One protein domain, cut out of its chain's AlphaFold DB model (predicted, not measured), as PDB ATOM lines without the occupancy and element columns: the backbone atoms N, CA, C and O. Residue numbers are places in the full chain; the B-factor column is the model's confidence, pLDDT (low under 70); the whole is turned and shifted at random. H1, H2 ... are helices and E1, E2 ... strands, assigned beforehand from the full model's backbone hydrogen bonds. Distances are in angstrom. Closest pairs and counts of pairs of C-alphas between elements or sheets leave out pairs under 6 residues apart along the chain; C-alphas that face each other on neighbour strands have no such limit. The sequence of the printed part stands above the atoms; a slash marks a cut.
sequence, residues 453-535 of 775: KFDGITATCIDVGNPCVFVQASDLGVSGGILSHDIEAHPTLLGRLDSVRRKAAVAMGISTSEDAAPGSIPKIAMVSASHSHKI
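AT A GLANCE: This is residues 453 to 535 of the 775 residues of the protein "3-methylitaconate isomerase" of Lasiodiplodia theobromae (UniProt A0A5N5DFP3). Look for a small, strongly twisted sheet of three strands with one long helix, H3, laid slantwise over one face; the other face is bare of named helices. The short helix H1 sits beside the strands on the same face as H3, while H2 makes a corner with the beginning of H3, away from the sheet. The 83 printed residues hold three named helices and three named strands, in the order E1 E2 H1 H2 H3 E3. The sheet's order is E1, E2, E3, mixed, and the class is mixed, helices and strands. The whole is compact, with a radius of gyration of the C-alphas of 12.9 A and spans of 39 by 26 by 23 A.

HOW THE PARTS SIT: Begin with the hairpin of E1, residues 457 to 464, and E2, residues 466 to 472, which are antiparallel at 155 degrees; N 462 and O 468 are 2.9 A apart, within hydrogen-bond range. On the other side of E2 find E3, residues 523 to 527, parallel to E2 at 32 degrees, with N 469 and O 523 at 2.7 A. H3, residues 493 to 507, is on the sheet at a height of 8.8 A, over E1, E2 and E3; it stands at 58 degrees to E1 on the local plane, only just slantwise. Its closest C-alphas to E3 are those of Arg 501 and Ile 524, 6.1 A. This makes two layers, a helix on one face of a sheet. H1, residues 473 to 476, is on the same face, over none of the strands, its height of 4.2 A only just above the sheet's level; the closest C-alphas of H1 and E3 are those of Ala 473 and Met 526, 5.4 A. H2, residues 484 to 489, is not on the sheet; it and H3 only just touch, only at the corner, with 3 pairs of C-alphas within 8 A, the closest Ile 487 and Leu 493 at 6.7 A, about perpendicular at 75 degrees. E2, the three helices and E3 form a strand-helix-strand unit, two parallel neighbour strands with helices between. In H2 and H3 every O i to N i+4 pair is within hydrogen-bond range; H1 is too short for such a pair.

IN THESE COORDINATES: Find C-alpha 457 at (54.978, -51.353, 43.262), where E1 begins; it runs 21.6 A, and E2 runs 19.4 A. H3 runs 21.1 A from C-alpha 493 at (51.530, -39.236, 43.712). E3 runs 12.9 A and ends at C-alpha 527, (45.188, -49.929, 50.563).

THE WHOLE: The C-alphas of Thr 512 and Ser 532 are the two farthest apart, 40.5 A. The printed part has no cut. The link from H3 to E3, residues 508 to 522, is long. The mean pLDDT of the printed part is 88.4; residues 530 to 535 are under 70.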
ATOM      1  N   LYS A 453      53.551 -56.717  39.474       96.88
ATOM      2  CA  LYS A 453      54.481 -55.636  39.824       96.88
ATOM      3  C   LYS A 453      54.592 -54.619  38.696       96.88
ATOM      4  O   LYS A 453      54.993 -54.970  37.589       96.88
ATOM      5  N   PHE A 454      54.302 -53.356  38.998       96.31
ATOM      6  CA  PHE A 454      54.388 -52.236  38.056       96.31
ATOM      7  C   PHE A 454      55.183 -51.108  38.702       96.31
ATOM      8  O   PHE A 454      54.898 -50.724  39.830       96.31
ATOM      9  N   ASP A 455      56.210 -50.593  38.027       93.56
ATOM     10  CA  ASP A 455      57.059 -49.506  38.552       93.56
ATOM     11  C   ASP A 455      57.644 -49.780  39.946       93.56
ATOM     12  O   ASP A 455      57.822 -48.886  40.769       93.56
ATOM     13  N   GLY A 456      57.937 -51.053  40.220       91.88
ATOM     14  CA  GLY A 456      58.442 -51.501  41.514       91.88
ATOM     15  C   GLY A 456      57.370 -51.689  42.596       91.88
ATOM     16  O   GLY A 456      57.701 -52.248  43.638       91.88
ATOM     17  N   ILE A 457      56.117 -51.301  42.336       95.19
ATOM     18  CA  ILE A 457      54.978 -51.353  43.262       95.19
ATOM     19  C   ILE A 457      54.226 -52.672  43.087       95.19
ATOM     20  O   ILE A 457      53.948 -53.091  41.958       95.19
ATOM     21  N   THR A 458      53.891 -53.319  44.201       95.75
ATOM     22  CA  THR A 458      53.070 -54.534  44.189       95.75
ATOM     23  C   THR A 458      51.608 -54.157  43.984       95.75
ATOM     24  O   THR A 458      51.085 -53.292  44.689       95.75
ATOM     25  N   ALA A 459      50.944 -54.806  43.031       97.25
ATOM     26  CA  ALA A 459      49.563 -54.510  42.681       97.25
ATOM     27  C   ALA A 459      48.717 -55.780  42.551       97.25
ATOM     28  O   ALA A 459      49.187 -56.788  42.032       97.25
ATOM     29  N   THR A 460      47.451 -55.722  42.953       97.12
ATOM     30  CA  THR A 460      46.454 -56.756  42.636       97.12
ATOM     31  C   THR A 460      45.497 -56.222  41.583       97.12
ATOM     32  O   THR A 460      44.813 -55.222  41.814       97.12
ATOM     33  N   CYS A 461      45.435 -56.902  40.438       97.00
ATOM     34  CA  CYS A 461      44.533 -56.577  39.337       97.00
ATOM     35  C   CYS A 461      43.300 -57.484  39.394       97.00
ATOM     36  O   CYS A 461      43.401 -58.690  39.172       97.00
ATOM     37  N   ILE A 462      42.128 -56.915  39.663       95.69
ATOM     38  CA  ILE A 462      40.878 -57.666  39.815       95.69
ATOM     39  C   ILE A 462      39.759 -57.013  39.005       95.69
ATOM     40  O   ILE A 462      39.692 -55.793  38.897       95.69
ATOM     41  N   ASP A 463      38.872 -57.813  38.422       91.25
ATOM     42  CA  ASP A 463      37.712 -57.325  37.673       91.25
ATOM     43  C   ASP A 463      36.417 -57.872  38.284       91.25
ATOM     44  O   ASP A 463      35.995 -59.000  38.014       91.25
ATOM     45  N   VAL A 464      35.805 -57.060  39.152       86.81
ATOM     46  CA  VAL A 464      34.533 -57.336  39.835       86.81
ATOM     47  C   VAL A 464      33.709 -56.052  39.847       86.81
ATOM     48  O   VAL A 464      34.054 -55.088  40.525       86.81
ATOM     49  N   GLY A 465      32.621 -56.018  39.078       83.06
ATOM     50  CA  GLY A 465      31.796 -54.823  38.861       83.06
ATOM     51  C   GLY A 465      32.451 -53.800  37.926       83.06
ATOM     52  O   GLY A 465      31.824 -53.382  36.958       83.06
ATOM     53  N   ASN A 466      33.709 -53.445  38.191       86.00
ATOM     54  CA  ASN A 466      34.630 -52.787  37.270       86.00
ATOM     55  C   ASN A 466      36.056 -53.339  37.486       86.00
ATOM     56  O   ASN A 466      36.372 -53.807  38.584       86.00
ATOM     57  N   PRO A 467      36.947 -53.225  36.487       91.19
ATOM     58  CA  PRO A 467      38.374 -53.458  36.671       91.19
ATOM     59  C   PRO A 467      39.002 -52.478  37.672       91.19
ATOM     60  O   PRO A 467      38.865 -51.260  37.527       91.19
ATOM     61  N   CYS A 468      39.729 -53.011  38.649       94.88
ATOM     62  CA  CYS A 468      40.402 -52.275  39.711       94.88
ATOM     63  C   CYS A 468      41.836 -52.782  39.912       94.88
ATOM     64  O   CYS A 468      42.130 -53.969  39.758       94.88
ATOM     65  N   VAL A 469      42.711 -51.865  40.311       96.88
ATOM     66  CA  VAL A 469      44.101 -52.101  40.694       96.88
ATOM     67  C   VAL A 469      44.262 -51.646  42.136       96.88
ATOM     68  O   VAL A 469      44.038 -50.478  42.449       96.88
ATOM     69  N   PHE A 470      44.644 -52.561  43.016       96.31
ATOM     70  CA  PHE A 470      44.911 -52.263  44.421       96.31
ATOM     71  C   PHE A 470      46.414 -52.238  44.664       96.31
ATOM     72  O   PHE A 470      47.098 -53.196  44.311       96.31
ATOM     73  N   VAL A 471      46.924 -51.161  45.259       96.19
ATOM     74  CA  VAL A 471      48.348 -50.975  45.589       96.19
ATOM     75  C   VAL A 471      48.514 -50.599  47.054       96.19
ATOM     76  O   VAL A 471      47.632 -49.965  47.629       96.19
ATOM     77  N   GLN A 472      49.640 -50.948  47.672       93.56
ATOM     78  CA  GLN A 472      49.893 -50.539  49.055       93.56
ATOM     79  C   GLN A 472      50.335 -49.073  49.143       93.56
ATOM     80  O   GLN A 472      51.213 -48.634  48.400       93.56
ATOM     81  N   ALA A 473      49.773 -48.321  50.093       91.06
ATOM     82  CA  ALA A 473      50.172 -46.936  50.364       91.06
ATOM     83  C   ALA A 473      51.663 -46.825  50.752       91.06
ATOM     84  O   ALA A 473      52.355 -45.894  50.334       91.06
ATOM     85  N   SER A 474      52.191 -47.824  51.468       90.19
ATOM     86  CA  SER A 474      53.604 -47.902  51.860       90.19
ATOM     87  C   SER A 474      54.559 -47.998  50.666       90.19
ATOM     88  O   SER A 474      55.606 -47.355  50.685       90.19
ATOM     89  N   ASP A 475      54.188 -48.712  49.597       90.75
ATOM     90  CA  ASP A 475      54.991 -48.815  48.360       90.75
ATOM     91  C   ASP A 475      55.063 -47.465  47.615       90.75
ATOM     92  O   ASP A 475      55.976 -47.189  46.824       90.75
ATOM     93  N   LEU A 476      54.098 -46.582  47.881       90.75
ATOM     94  CA  LEU A 476      54.051 -45.219  47.365       90.75
ATOM     95  C   LEU A 476      54.742 -44.210  48.292       90.75
ATOM     96  O   LEU A 476      55.017 -43.096  47.844       90.75
ATOM     97  N   GLY A 477      55.102 -44.603  49.517       89.31
ATOM     98  CA  GLY A 477      55.737 -43.735  50.510       89.31
ATOM     99  C   GLY A 477      54.778 -42.726  51.144       89.31
ATOM    100  O   GLY A 477      55.219 -41.659  51.566       89.31
ATOM    101  N   VAL A 478      53.478 -43.034  51.181       89.88
ATOM    102  CA  VAL A 478      52.437 -42.153  51.734       89.88
ATOM    103  C   VAL A 478      51.678 -42.836  52.868       89.88
ATOM    104  O   VAL A 478      51.641 -44.065  52.955       89.88
ATOM    105  N   SER A 479      51.072 -42.038  53.751       84.75
ATOM    106  CA  SER A 479      50.185 -42.564  54.793       84.75
ATOM    107  C   SER A 479      48.946 -43.205  54.164       84.75
ATOM    108  O   SER A 479      48.410 -42.695  53.182       84.75
ATOM    109  N   GLY A 480      48.465 -44.307  54.744       81.81
ATOM    110  CA  GLY A 480      47.220 -44.938  54.311       81.81
ATOM    111  C   GLY A 480      45.972 -44.091  54.581       81.81
ATOM    112  O   GLY A 480      44.953 -44.287  53.928       81.81
ATOM    113  N   GLY A 481      46.069 -43.137  55.510       78.38
ATOM    114  CA  GLY A 481      45.022 -42.187  55.878       78.38
ATOM    115  C   GLY A 481      45.153 -40.829  55.188       78.38
ATOM    116  O   GLY A 481      44.633 -39.837  55.693       78.38
ATOM    117  N   ILE A 482      45.908 -40.755  54.087       83.00
ATOM    118  CA  ILE A 482      46.072 -39.525  53.308       83.00
ATOM    119  C   ILE A 482      44.709 -39.026  52.796       83.00
ATOM    120  O   ILE A 482      43.937 -39.776  52.197       83.00
ATOM    121  N   LEU A 483      44.401 -37.752  53.045       78.69
ATOM    122  CA  LEU A 483      43.125 -37.146  52.666       78.69
ATOM    123  C   LEU A 483      43.124 -36.727  51.192       78.69
ATOM    124  O   LEU A 483      44.170 -36.502  50.591       78.69
ATOM    125  N   SER A 484      41.936 -36.562  50.605       73.31
ATOM    126  CA  SER A 484      41.791 -36.217  49.181       73.31
ATOM    127  C   SER A 484      42.566 -34.954  48.785       73.31
ATOM    128  O   SER A 484      43.248 -34.959  47.765       73.31
ATOM    129  N   HIS A 485      42.532 -33.907  49.617       74.88
ATOM    130  CA  HIS A 485      43.269 -32.669  49.351       74.88
ATOM    131  C   HIS A 485      44.794 -32.860  49.416       74.88
ATOM    132  O   HIS A 485      45.519 -32.239  48.644       74.88
ATOM    133  N   ASP A 486      45.282 -33.749  50.286       81.81
ATOM    134  CA  ASP A 486      46.705 -34.079  50.390       81.81
ATOM    135  C   ASP A 486      47.170 -34.938  49.207       81.81
ATOM    136  O   ASP A 486      48.285 -34.759  48.720       81.81
ATOM    137  N   ILE A 487      46.317 -35.835  48.694       84.88
ATOM    138  CA  ILE A 487      46.582 -36.589  47.456       84.88
ATOM    139  C   ILE A 487      46.736 -35.625  46.274       84.88
ATOM    140  O   ILE A 487      47.678 -35.766  45.493       84.88
ATOM    141  N   GLU A 488      45.824 -34.656  46.144       80.38
ATOM    142  CA  GLU A 488      45.844 -33.651  45.073       80.38
ATOM    143  C   GLU A 488      47.047 -32.707  45.173       80.38
ATOM    144  O   GLU A 488      47.642 -32.356  44.154       80.38
ATOM    145  N   ALA A 489      47.437 -32.325  46.392       84.06
ATOM    146  CA  ALA A 489      48.592 -31.468  46.636       84.06
ATOM    147  C   ALA A 489      49.939 -32.204  46.501       84.06
ATOM    148  O   ALA A 489      50.978 -31.558  46.332       84.06
ATOM    149  N   HIS A 490      49.959 -33.540  46.580       91.12
ATOM    150  CA  HIS A 490      51.201 -34.306  46.548       91.12
ATOM    151  C   HIS A 490      51.858 -34.259  45.151       91.12
ATOM    152  O   HIS A 490      51.279 -34.737  44.172       91.12
ATOM    153  N   PRO A 491      53.121 -33.803  45.030       88.12
ATOM    154  CA  PRO A 491      53.718 -33.410  43.748       88.12
ATOM    155  C   PRO A 491      53.860 -34.544  42.723       88.12
ATOM    156  O   PRO A 491      53.882 -34.293  41.522       88.12
ATOM    157  N   THR A 492      53.991 -35.795  43.174       91.88
ATOM    158  CA  THR A 492      54.274 -36.946  42.297       91.88
ATOM    159  C   THR A 492      53.273 -38.097  42.408       91.88
ATOM    160  O   THR A 492      53.357 -39.043  41.625       91.88
ATOM    161  N   LEU A 493      52.331 -38.055  43.357       93.50
ATOM    162  CA  LEU A 493      51.530 -39.236  43.712       93.50
ATOM    163  C   LEU A 493      50.545 -39.588  42.598       93.50
ATOM    164  O   LEU A 493      50.530 -40.728  42.141       93.50
ATOM    165  N   LEU A 494      49.790 -38.600  42.109       91.69
ATOM    166  CA  LEU A 494      48.839 -38.786  41.012       91.69
ATOM    167  C   LEU A 494      49.518 -39.304  39.738       91.69
ATOM    168  O   LEU A 494      49.007 -40.225  39.106       91.69
ATOM    169  N   GLY A 495      50.702 -38.780  39.398       92.94
ATOM    170  CA  GLY A 495      51.472 -39.246  38.240       92.94
ATOM    171  C   GLY A 495      51.950 -40.695  38.382       92.94
ATOM    172  O   GLY A 495      51.865 -41.472  37.433       92.94
ATOM    173  N   ARG A 496      52.400 -41.095  39.581       94.88
ATOM    174  CA  ARG A 496      52.791 -42.488  39.864       94.88
ATOM    175  C   ARG A 496      51.594 -43.437  39.820       94.88
ATOM    176  O   ARG A 496      51.700 -44.510  39.231       94.88
ATOM    177  N   LEU A 497      50.466 -43.040  40.412       95.38
ATOM    178  CA  LEU A 497      49.226 -43.813  40.382       95.38
ATOM    179  C   LEU A 497      48.727 -44.003  38.944       95.38
ATOM    180  O   LEU A 497      48.391 -45.125  38.570       95.38
ATOM    181  N   ASP A 498      48.730 -42.953  38.116       94.25
ATOM    182  CA  ASP A 498      48.306 -43.067  36.715       94.25
ATOM    183  C   ASP A 498      49.259 -43.950  35.890       94.25
ATOM    184  O   ASP A 498      48.790 -44.779  35.114       94.25
ATOM    185  N   SER A 499      50.577 -43.869  36.116       96.00
ATOM    186  CA  SER A 499      51.557 -44.766  35.474       96.00
ATOM    187  C   SER A 499      51.269 -46.243  35.776       96.00
ATOM    188  O   SER A 499      51.124 -47.058  34.863       96.00
ATOM    189  N   VAL A 500      51.096 -46.593  37.059       96.81
ATOM    190  CA  VAL A 500      50.745 -47.964  37.473       96.81
ATOM    191  C   VAL A 500      49.410 -48.393  36.866       96.81
ATOM    192  O   VAL A 500      49.300 -49.495  36.330       96.81
ATOM    193  N   ARG A 501      48.403 -47.515  36.905       97.31
ATOM    194  CA  ARG A 501      47.065 -47.772  36.363       97.31
ATOM    195  C   ARG A 501      47.102 -48.081  34.864       97.31
ATOM    196  O   ARG A 501      46.473 -49.048  34.441       97.31
ATOM    197  N   ARG A 502      47.838 -47.301  34.064       96.62
ATOM    198  CA  ARG A 502      47.975 -47.506  32.609       96.62
ATOM    199  C   ARG A 502      48.685 -48.818  32.279       96.62
ATOM    200  O   ARG A 502      48.211 -49.567  31.427       96.62
ATOM    201  N   LYS A 503      49.765 -49.146  32.995       97.81
ATOM    202  CA  LYS A 503      50.494 -50.419  32.826       97.81
ATOM    203  C   LYS A 503      49.640 -51.623  33.195       97.81
ATOM    204  O   LYS A 503      49.596 -52.602  32.451       97.81
ATOM    205  N   ALA A 504      48.904 -51.522  34.297       96.94
ATOM    206  CA  ALA A 504      47.940 -52.534  34.690       96.94
ATOM    207  C   ALA A 504      46.807 -52.670  33.658       96.94
ATOM    208  O   ALA A 504      46.424 -53.789  33.341       96.94
ATOM    209  N   ALA A 505      46.322 -51.575  33.059       96.56
ATOM    210  CA  ALA A 505      45.314 -51.630  31.994       96.56
ATOM    211  C   ALA A 505      45.773 -52.485  30.801       96.56
ATOM    212  O   ALA A 505      45.004 -53.302  30.292       96.56
ATOM    213  N   VAL A 506      47.034 -52.330  30.385       96.44
ATOM    214  CA  VAL A 506      47.638 -53.147  29.321       96.44
ATOM    215  C   VAL A 506      47.772 -54.605  29.767       96.44
ATOM    216  O   VAL A 506      47.342 -55.507  29.053       96.44
ATOM    217  N   ALA A 507      48.290 -54.852  30.973       96.44
ATOM    218  CA  ALA A 507      48.459 -56.205  31.509       96.44
ATOM    219  C   ALA A 507      47.127 -56.960  31.691       96.44
ATOM    220  O   ALA A 507      47.064 -58.172  31.498       96.44
ATOM    221  N   MET A 508      46.051 -56.246  32.027       96.00
ATOM    222  CA  MET A 508      44.696 -56.787  32.153       96.00
ATOM    223  C   MET A 508      44.015 -57.033  30.796       96.00
ATOM    224  O   MET A 508      42.910 -57.574  30.767       96.00
ATOM    225  N   GLY A 509      44.638 -56.629  29.682       93.19
ATOM    226  CA  GLY A 509      44.067 -56.729  28.337       93.19
ATOM    227  C   GLY A 509      42.952 -55.718  28.051       93.19
ATOM    228  O   GLY A 509      42.168 -55.927  27.132       93.19
ATOM    229  N   ILE A 510      42.855 -54.639  28.838       89.75
ATOM    230  CA  ILE A 510      41.850 -53.575  28.668       89.75
ATOM    231  C   ILE A 510      42.263 -52.608  27.552       89.75
ATOM    232  O   ILE A 510      41.406 -52.074  26.852       89.75
ATOM    233  N   SER A 511      43.569 -52.379  27.385       89.38
ATOM    234  CA  SER A 511      44.129 -51.471  26.381       89.38
ATOM    235  C   SER A 511      45.304 -52.107  25.644       89.38
ATOM    236  O   SER A 511      46.025 -52.933  26.200       89.38
ATOM    237  N   THR A 512      45.529 -51.688  24.397       89.38
ATOM    238  CA  THR A 512      46.677 -52.111  23.581       89.38
ATOM    239  C   THR A 512      47.963 -51.348  23.906       89.38
ATOM    240  O   THR A 512      49.047 -51.816  23.571       89.38
ATOM    241  N   SER A 513      47.861 -50.170  24.529       91.69
ATOM    242  CA  SER A 513      49.002 -49.348  24.952       91.69
ATOM    243  C   SER A 513      48.669 -48.516  26.195       91.69
ATOM    244  O   SER A 513      47.499 -48.310  26.527       91.69
ATOM    245  N   GLU A 514      49.699 -48.024  26.889       91.62
ATOM    246  CA  GLU A 514      49.538 -47.171  28.077       91.62
ATOM    247  C   GLU A 514      48.828 -45.844  27.746       91.62
ATOM    248  O   GLU A 514      47.996 -45.366  28.519       91.62
ATOM    249  N   ASP A 515      49.100 -45.273  26.570       87.50
ATOM    250  CA  ASP A 515      48.484 -44.018  26.117       87.50
ATOM    251  C   ASP A 515      46.999 -44.173  25.774       87.50
ATOM    252  O   ASP A 515      46.224 -43.245  25.980       87.50
ATOM    253  N   ALA A 516      46.596 -45.355  25.299       84.00
ATOM    254  CA  ALA A 516      45.214 -45.660  24.933       84.00
ATOM    255  C   ALA A 516      44.358 -46.157  26.115       84.00
ATOM    256  O   ALA A 516      43.192 -46.502  25.928       84.00
ATOM    257  N   ALA A 517      44.919 -46.231  27.328       85.94
ATOM    258  CA  ALA A 517      44.195 -46.713  28.499       85.94
ATOM    259  C   ALA A 517      43.030 -45.764  28.860       85.94
ATOM    260  O   ALA A 517      43.288 -44.589  29.147       85.94
ATOM    261  N   PRO A 518      41.771 -46.250  28.919       81.06
ATOM    262  CA  PRO A 518      40.613 -45.416  29.248       81.06
ATOM    263  C   PRO A 518      40.785 -44.693  30.585       81.06
ATOM    264  O   PRO A 518      41.341 -45.251  31.530       81.06
ATOM    265  N   GLY A 519      40.282 -43.465  30.706       79.94
ATOM    266  CA  GLY A 519      40.391 -42.697  31.951       79.94
ATOM    267  C   GLY A 519      39.603 -43.313  33.113       79.94
ATOM    268  O   GLY A 519      40.010 -43.201  34.270       79.94
ATOM    269  N   SER A 520      38.486 -43.998  32.833       79.44
ATOM    270  CA  SER A 520      37.639 -44.549  33.893       79.44
ATOM    271  C   SER A 520      37.994 -45.969  34.341       79.44
ATOM    272  O   SER A 520      37.593 -46.311  35.457       79.44
ATOM    273  N   ILE A 521      38.737 -46.763  33.554       87.81
ATOM    274  CA  ILE A 521      39.159 -48.128  33.918       87.81
ATOM    275  C   ILE A 521      40.610 -48.449  33.508       87.81
ATOM    276  O   ILE A 521      41.077 -47.989  32.472       87.81
ATOM    277  N   PRO A 522      41.317 -49.286  34.285       92.62
ATOM    278  CA  PRO A 522      40.915 -49.751  35.605       92.62
ATOM    279  C   PRO A 522      40.948 -48.600  36.622       92.62
ATOM    280  O   PRO A 522      41.685 -47.627  36.454       92.62
ATOM    281  N   LYS A 523      40.133 -48.691  37.675       91.06
ATOM    282  CA  LYS A 523      40.278 -47.814  38.845       91.06
ATOM    283  C   LYS A 523      41.566 -48.180  39.574       91.06
ATOM    284  O   LYS A 523      41.957 -49.341  39.554       91.06
ATOM    285  N   ILE A 524      42.197 -47.224  40.243       93.88
ATOM    286  CA  ILE A 524      43.320 -47.506  41.139       93.88
ATOM    287  C   ILE A 524      42.961 -47.068  42.554       93.88
ATOM    288  O   ILE A 524      42.434 -45.975  42.750       93.88
ATOM    289  N   ALA A 525      43.211 -47.942  43.522       91.44
ATOM    290  CA  ALA A 525      42.949 -47.704  44.931       91.44
ATOM    291  C   ALA A 525      44.201 -48.016  45.751       91.44
ATOM    292  O   ALA A 525      44.872 -49.027  45.531       91.44
ATOM    293  N   MET A 526      44.496 -47.141  46.707       92.25
ATOM    294  CA  MET A 526      45.512 -47.400  47.717       92.25
ATOM    295  C   MET A 526      44.873 -48.152  48.880       92.25
ATOM    296  O   MET A 526      43.785 -47.797  49.329       92.25
ATOM    297  N   VAL A 527      45.559 -49.177  49.364       90.25
ATOM    298  CA  VAL A 527      45.188 -49.929  50.563       90.25
ATOM    299  C   VAL A 527      46.299 -49.818  51.595       90.25
ATOM    300  O   VAL A 527      47.471 -49.623  51.264       90.25
ATOM    301  N   SER A 528      45.937 -49.931  52.863       83.12
ATOM    302  CA  SER A 528      46.883 -49.949  53.974       83.12
ATOM    303  C   SER A 528      46.370 -50.878  55.064       83.12
ATOM    304  O   SER A 528      45.189 -51.233  55.071       83.12
ATOM    305  N   ALA A 529      47.260 -51.274  55.972       76.25
ATOM    306  CA  ALA A 529      46.819 -51.840  57.236       76.25
ATOM    307  C   ALA A 529      45.936 -50.820  57.974       76.25
ATOM    308  O   ALA A 529      46.101 -49.604  57.808       76.25
ATOM    309  N   SER A 530      44.992 -51.326  58.772       64.69
ATOM    310  CA  SER A 530      44.207 -50.481  59.674       64.69
ATOM    311  C   SER A 530      45.160 -49.620  60.497       64.69
ATOM    312  O   SER A 530      46.147 -50.139  61.003       64.69
ATOM    313  N   HIS A 531      44.889 -48.322  60.571       63.66
ATOM    314  CA  HIS A 531      45.604 -47.388  61.432       63.66
ATOM    315  C   HIS A 531      44.725 -46.182  61.727       63.66
ATOM    316  O   HIS A 531      43.795 -45.866  60.967       63.66
ATOM    317  N   SER A 532      45.027 -45.502  62.828       67.38
ATOM    318  CA  SER A 532      44.261 -44.336  63.230       67.38
ATOM    319  C   SER A 532      44.484 -43.207  62.230       67.38
ATOM    320  O   SER A 532      45.622 -42.811  61.967       67.38
ATOM    321  N   HIS A 533      43.410 -42.665  61.663       65.81
ATOM    322  CA  HIS A 533      43.504 -41.587  60.685       65.81
ATOM    323  C   HIS A 533      42.309 -40.644  60.750       65.81
ATOM    324  O   HIS A 533      41.218 -41.003  61.191       65.81
ATOM    325  N   LYS A 534      42.530 -39.405  60.308       67.56
ATOM    326  CA  LYS A 534      41.468 -38.408  60.197       67.56
ATOM    327  C   LYS A 534      40.617 -38.696  58.967       67.56
ATOM    328  O   LYS A 534      41.154 -39.015  57.913       67.56
ATOM    329  N   ILE A 535      39.309 -38.516  59.091       67.12
ATOM    330  CA  ILE A 535      38.374 -38.487  57.963       67.12
ATOM    331  C   ILE A 535      38.045 -37.043  57.573       67.12
ATOM    332  O   ILE A 535      38.390 -36.096  58.281       67.12
TER     333      ILE A 535